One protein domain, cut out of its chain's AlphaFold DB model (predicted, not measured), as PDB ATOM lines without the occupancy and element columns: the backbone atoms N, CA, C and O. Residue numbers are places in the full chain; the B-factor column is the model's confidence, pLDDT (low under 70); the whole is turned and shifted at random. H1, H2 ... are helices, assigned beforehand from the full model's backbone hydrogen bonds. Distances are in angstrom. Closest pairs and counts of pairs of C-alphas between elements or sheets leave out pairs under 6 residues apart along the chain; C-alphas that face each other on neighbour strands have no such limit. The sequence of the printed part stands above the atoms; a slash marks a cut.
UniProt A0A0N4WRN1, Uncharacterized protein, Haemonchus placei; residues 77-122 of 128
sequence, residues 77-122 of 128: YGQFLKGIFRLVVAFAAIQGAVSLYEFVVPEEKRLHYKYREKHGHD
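This is residues 77 to 122 of the 128 residues of an uncharacterized protein of Haemonchus placei (UniProt A0A0N4WRN1). One long, straight helix, H1, makes most of a thin rod, and past its last residue a small loose tail winds on with two single-turn helices, H2 and H3. Residues 77 to 100 stand free, and no named helix touches another. The printed part has 46 residues with three named helices, in the order H1, H2, H3, and no named strand; the class is all helix. It is extended, with a radius of gyration of the C-alphas of 18.6 A and spans of 63 by 16 by 6 A.

H1, residues 78 to 104, and H2, residues 107 to 110, meet only through their tight link of 2 residues. H3, residues 116 to 119, is apart from H1. H2 and H3 are apart too, joined by a tight link of 5 residues. In H1 every O i to N i+4 pair is within hydrogen-bond range; H2 and H3 are too short for such a pair, and each has its one O i to N i+3 pair within range.

H1 is 37.9 A long, from C-alpha 78 at (235.712, 237.050, 335.426) to C-alpha 104 at (210.566, 265.388, 334.206). H2 measures 5.0 A and H3 5.5 A, ending at C-alpha 119 at (208.789, 284.668, 328.866).

The C-alphas of Tyr 77 and Asp 122, the two farthest apart, are 63.0 A apart. The printed part has no cut and no long link. Mean pLDDT of the printed part is 80.0; residues 107 to 122 are under 70.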
ATOM      1  N   TYR A  77     238.797 235.039 333.432       86.06
ATOM      2  CA  TYR A  77     238.737 236.478 333.161       86.06
ATOM      3  C   TYR A  77     237.543 237.165 333.826       86.06
ATOM      4  O   TYR A  77     237.116 238.238 333.400       86.06
ATOM      5  N   GLY A  78     236.956 236.551 334.854       87.12
ATOM      6  CA  GLY A  78     235.712 237.050 335.426       87.12
ATOM      7  C   GLY A  78     235.873 238.396 336.136       87.12
ATOM      8  O   GLY A  78     234.969 239.218 336.049       87.12
ATOM      9  N   GLN A  79     237.030 238.712 336.731       88.56
ATOM     10  CA  GLN A  79     237.264 240.055 337.293       88.56
ATOM     11  C   GLN A  79     237.328 241.140 336.215       88.56
ATOM     12  O   GLN A  79     236.768 242.221 336.392       88.56
ATOM     13  N   PHE A  80     237.950 240.840 335.074       88.06
ATOM     14  CA  PHE A  80     237.968 241.751 333.933       88.06
ATOM     15  C   PHE A  80     236.551 241.976 333.389       88.06
ATOM     16  O   PHE A  80     236.119 243.116 333.217       88.06
ATOM     17  N   LEU A  81     235.782 240.895 333.220       90.88
ATOM     18  CA  LEU A  81     234.394 240.972 332.767       90.88
ATOM     19  C   LEU A  81     233.496 241.717 333.769       90.88
ATOM     20  O   LEU A  81     232.645 242.499 333.359       90.88
ATOM     21  N   LYS A  82     233.731 241.546 335.075       91.75
ATOM     22  CA  LYS A  82     233.066 242.302 336.145       91.75
ATOM     23  C   LYS A  82     233.357 243.797 336.036       91.75
ATOM     24  O   LYS A  82     232.457 244.608 336.247       91.75
ATOM     25  N   GLY A  83     234.594 244.163 335.703       94.19
ATOM     26  CA  GLY A  83     234.991 245.542 335.423       94.19
ATOM     27  C   GLY A  83     234.203 246.134 334.254       94.19
ATOM     28  O   GLY A  83     233.549 247.159 334.421       94.19
ATOM     29  N   ILE A  84     234.181 245.442 333.109       95.00
ATOM     30  CA  ILE A  84     233.399 245.857 331.931       95.00
ATOM     31  C   ILE A  84     231.916 245.991 332.278       95.00
ATOM     32  O   ILE A  84     231.300 247.007 331.970       95.00
ATOM     33  N   PHE A  85     231.345 244.995 332.959       95.12
ATOM     34  CA  PHE A  85     229.944 245.010 333.366       95.12
ATOM     35  C   PHE A  85     229.608 246.247 334.208       95.12
ATOM     36  O   PHE A  85     228.624 246.929 333.936       95.12
ATOM     37  N   ARG A  86     230.452 246.585 335.191       96.00
ATOM     38  CA  ARG A  86     230.274 247.788 336.020       96.00
ATOM     39  C   ARG A  86     230.310 249.075 335.202       96.00
ATOM     40  O   ARG A  86     229.504 249.960 335.463       96.00
ATOM     41  N   LEU A  87     231.204 249.171 334.216       97.56
ATOM     42  CA  LEU A  87     231.260 250.329 333.323       97.56
ATOM     43  C   LEU A  87     229.974 250.455 332.501       97.56
ATOM     44  O   LEU A  87     229.384 251.529 332.465       97.56
ATOM     45  N   VAL A  88     229.497 249.360 331.905       97.44
ATOM     46  CA  VAL A  88     228.246 249.350 331.127       97.44
ATOM     47  C   VAL A  88     227.060 249.789 331.985       97.44
ATOM     48  O   VAL A  88     226.284 250.644 331.563       97.44
ATOM     49  N   VAL A  89     226.941 249.258 333.205       97.44
ATOM     50  CA  VAL A  89     225.882 249.655 334.147       97.44
ATOM     51  C   VAL A  89     225.990 251.136 334.510       97.44
ATOM     52  O   VAL A  89     224.972 251.822 334.542       97.44
ATOM     53  N   ALA A  90     227.200 251.655 334.737       97.19
ATOM     54  CA  ALA A  90     227.403 253.071 335.031       97.19
ATOM     55  C   ALA A  90     226.960 253.969 333.863       97.19
ATOM     56  O   ALA A  90     226.222 254.928 334.077       97.19
ATOM     57  N   PHE A  91     227.336 253.633 332.625       97.75
ATOM     58  CA  PHE A  91     226.890 254.372 331.440       97.75
ATOM     59  C   PHE A  91     225.371 254.311 331.259       97.75
ATOM     60  O   PHE A  91     224.748 255.339 330.999       97.75
ATOM     61  N   ALA A  92     224.765 253.136 331.439       97.12
ATOM     62  CA  ALA A  92     223.317 252.976 331.350       97.12
ATOM     63  C   ALA A  92     222.582 253.795 332.423       97.12
ATOM     64  O   ALA A  92     221.570 254.422 332.123       97.12
ATOM     65  N   ALA A  93     223.109 253.842 333.649       97.31
ATOM     66  CA  ALA A  93     222.548 254.650 334.727       97.31
ATOM     67  C   ALA A  93     222.614 256.152 334.415       97.31
ATOM     68  O   ALA A  93     221.628 256.854 334.621       97.31
ATOM     69  N   ILE A  94     223.737 256.637 333.872       95.94
ATOM     70  CA  ILE A  94     223.879 258.039 333.444       95.94
ATOM     71  C   ILE A  94     222.867 258.365 332.345       95.94
ATOM     72  O   ILE A  94     222.151 259.354 332.452       95.94
ATOM     73  N   GLN A  95     222.768 257.522 331.315       94.94
ATOM     74  CA  GLN A  95     221.813 257.725 330.224       94.94
ATOM     75  C   GLN A  95     220.368 257.714 330.729       94.94
ATOM     76  O   GLN A  95     219.606 258.620 330.414       94.94
ATOM     77  N   GLY A  96     220.010 256.752 331.583       96.25
ATOM     78  CA  GLY A  96     218.686 256.694 332.199       96.25
ATOM     79  C   GLY A  96     218.372 257.930 333.042       96.25
ATOM     80  O   GLY A  96     217.263 258.453 332.962       96.25
ATOM     81  N   ALA A  97     219.344 258.441 333.803       94.25
ATOM     82  CA  ALA A  97     219.187 259.670 334.579       94.25
ATOM     83  C   ALA A  97     218.994 260.900 333.682       94.25
ATOM     84  O   ALA A  97     218.134 261.728 333.971       94.25
ATOM     85  N   VAL A  98     219.746 261.002 332.579       91.31
ATOM     86  CA  VAL A  98     219.562 262.063 331.581       91.31
ATOM     87  C   VAL A  98     218.167 261.966 330.978       91.31
ATOM     88  O   VAL A  98     217.421 262.933 331.069       91.31
ATOM     89  N   SER A  99     217.762 260.807 330.454       90.44
ATOM     90  CA  SER A  99     216.427 260.619 329.872       90.44
ATOM     91  C   SER A  99     215.300 260.921 330.865       90.44
ATOM     92  O   SER A  99     214.308 261.543 330.497       90.44
ATOM     93  N   LEU A 100     215.456 260.537 332.136       92.69
ATOM     94  CA  LEU A 100     214.496 260.874 333.186       92.69
ATOM     95  C   LEU A 100     214.448 262.383 333.447       92.69
ATOM     96  O   LEU A 100     213.364 262.939 333.596       92.69
ATOM     97  N   TYR A 101     215.598 263.057 333.476       88.19
ATOM     98  CA  TYR A 101     215.661 264.511 333.609       88.19
ATOM     99  C   TYR A 101     214.963 265.213 332.438       88.19
ATOM    100  O   TYR A 101     214.195 266.144 332.666       88.19
ATOM    101  N   GLU A 102     215.162 264.743 331.203       85.81
ATOM    102  CA  GLU A 102     214.463 265.278 330.031       85.81
ATOM    103  C   GLU A 102     212.949 265.061 330.085       85.81
ATOM    104  O   GLU A 102     212.193 265.910 329.623       85.81
ATOM    105  N   PHE A 103     212.512 263.936 330.650       85.75
ATOM    106  CA  PHE A 103     211.098 263.620 330.813       85.75
ATOM    107  C   PHE A 103     210.430 264.459 331.913       85.75
ATOM    108  O   PHE A 103     209.305 264.918 331.742       85.75
ATOM    109  N   VAL A 104     211.111 264.660 333.047       87.75
ATOM    110  CA  VAL A 104     210.566 265.388 334.206       87.75
ATOM    111  C   VAL A 104     210.641 266.902 334.023       87.75
ATOM    112  O   VAL A 104     209.756 267.613 334.497       87.75
ATOM    113  N   VAL A 105     211.683 267.414 333.361       79.25
ATOM    114  CA  VAL A 105     211.885 268.851 333.141       79.25
ATOM    115  C   VAL A 105     211.532 269.199 331.693       79.25
ATOM    116  O   VAL A 105     212.319 268.898 330.792       79.25
ATOM    117  N   PRO A 106     210.386 269.873 331.456       70.25
ATOM    118  CA  PRO A 106     209.978 270.295 330.121       70.25
ATOM    119  C   PRO A 106     211.057 271.151 329.451       70.25
ATOM    120  O   PRO A 106     211.737 271.940 330.115       70.25
ATOM    121  N   GLU A 107     211.178 271.035 328.126       64.38
ATOM    122  CA  GLU A 107     212.211 271.709 327.319       64.38
ATOM    123  C   GLU A 107     212.293 273.223 327.597       64.38
ATOM    124  O   GLU A 107     213.385 273.791 327.617       64.38
ATOM    125  N   GLU A 108     211.163 273.858 327.917       61.16
ATOM    126  CA  GLU A 108     211.043 275.290 328.223       61.16
ATOM    127  C   GLU A 108     211.856 275.728 329.455       61.16
ATOM    128  O   GLU A 108     212.453 276.802 329.457       61.16
ATOM    129  N   LYS A 109     211.954 274.869 330.480       61.31
ATOM    130  CA  LYS A 109     212.757 275.107 331.695       61.31
ATOM    131  C   LYS A 109     214.229 274.718 331.508       61.31
ATOM    132  O   LYS A 109     215.076 275.133 332.288       61.31
ATOM    133  N   ARG A 110     214.546 273.904 330.495       60.50
ATOM    134  CA  ARG A 110     215.911 273.421 330.217       60.50
ATOM    135  C   ARG A 110     216.662 274.321 329.235       60.50
ATOM    136  O   ARG A 110     217.864 274.521 329.383       60.50
ATOM    137  N   LEU A 111     215.966 274.878 328.243       64.31
ATOM    138  CA  LEU A 111     216.508 275.777 327.221       64.31
ATOM    139  C   LEU A 111     215.997 277.213 327.435       64.31
ATOM    140  O   LEU A 111     215.315 277.787 326.587       64.31
ATOM    141  N   HIS A 112     216.401 277.833 328.545       58.72
ATOM    142  CA  HIS A 112     216.068 279.233 328.850       58.72
ATOM    143  C   HIS A 112     216.421 280.215 327.713       58.72
ATOM    144  O   HIS A 112     215.755 281.231 327.548       58.72
ATOM    145  N   TYR A 113     217.436 279.909 326.897       58.06
ATOM    146  CA  TYR A 113     217.831 280.748 325.761       58.06
ATOM    147  C   TYR A 113     216.881 280.636 324.554       58.06
ATOM    148  O   TYR A 113     216.615 281.635 323.895       58.06
ATOM    149  N   LYS A 114     216.331 279.444 324.277       60.81
ATOM    150  CA  LYS A 114     215.456 279.192 323.113       60.81
ATOM    151  C   LYS A 114     214.019 279.672 323.343       60.81
ATOM    152  O   LYS A 114     213.336 280.007 322.386       60.81
ATOM    153  N   TYR A 115     213.578 279.746 324.601       56.66
ATOM    154  CA  TYR A 115     212.230 280.198 324.983       56.66
ATOM    155  C   TYR A 115     212.206 281.592 325.620       56.66
ATOM    156  O   TYR A 115     211.177 282.016 326.145       56.66
ATOM    157  N   ARG A 116     213.318 282.334 325.548       59.69
ATOM    158  CA  ARG A 116     213.441 283.673 326.140       59.69
ATOM    159  C   ARG A 116     212.365 284.645 325.644       59.69
ATOM    160  O   ARG A 116     211.858 285.435 326.428       59.69
ATOM    161  N   GLU A 117     211.979 284.550 324.374       60.00
ATOM    162  CA  GLU A 117     210.944 285.404 323.771       60.00
ATOM    163  C   GLU A 117     209.532 285.116 324.306       60.00
ATOM    164  O   GLU A 117     208.721 286.031 324.392       60.00
ATOM    165  N   LYS A 118     209.240 283.878 324.735       57.84
ATOM    166  CA  LYS A 118     207.926 283.516 325.299       57.84
ATOM    167  C   LYS A 118     207.737 283.974 326.746       57.84
ATOM    168  O   LYS A 118     206.605 284.115 327.186       57.84
ATOM    169  N   HIS A 119     208.827 284.202 327.477       54.66
ATOM    170  CA  HIS A 119     208.789 284.668 328.866       54.66
ATOM    171  C   HIS A 119     208.907 286.193 329.010       54.66
ATOM    172  O   HIS A 119     208.675 286.706 330.096       54.66
ATOM    173  N   GLY A 120     209.260 286.917 327.942       52.31
ATOM    174  CA  GLY A 120     209.424 288.377 327.961       52.31
ATOM    175  C   GLY A 120     208.200 289.180 327.508       52.31
ATOM    176  O   GLY A 120     208.295 290.397 327.425       52.31
ATOM    177  N   HIS A 121     207.080 288.527 327.179       51.88
ATOM    178  CA  HIS A 121     205.905 289.175 326.575       51.88
ATOM    179  C   HIS A 121     204.642 289.147 327.451       51.88
ATOM    180  O   HIS A 121     203.562 289.443 326.949       51.88
ATOM    181  N   ASP A 122     204.775 288.797 328.734       50.69
ATOM    182  CA  ASP A 122     203.655 288.713 329.690       50.69
ATOM    183  C   ASP A 122     203.897 289.544 330.967       50.69
ATOM    184  O   ASP A 122     203.235 289.370 331.987       50.69
TER     185      ASP A 122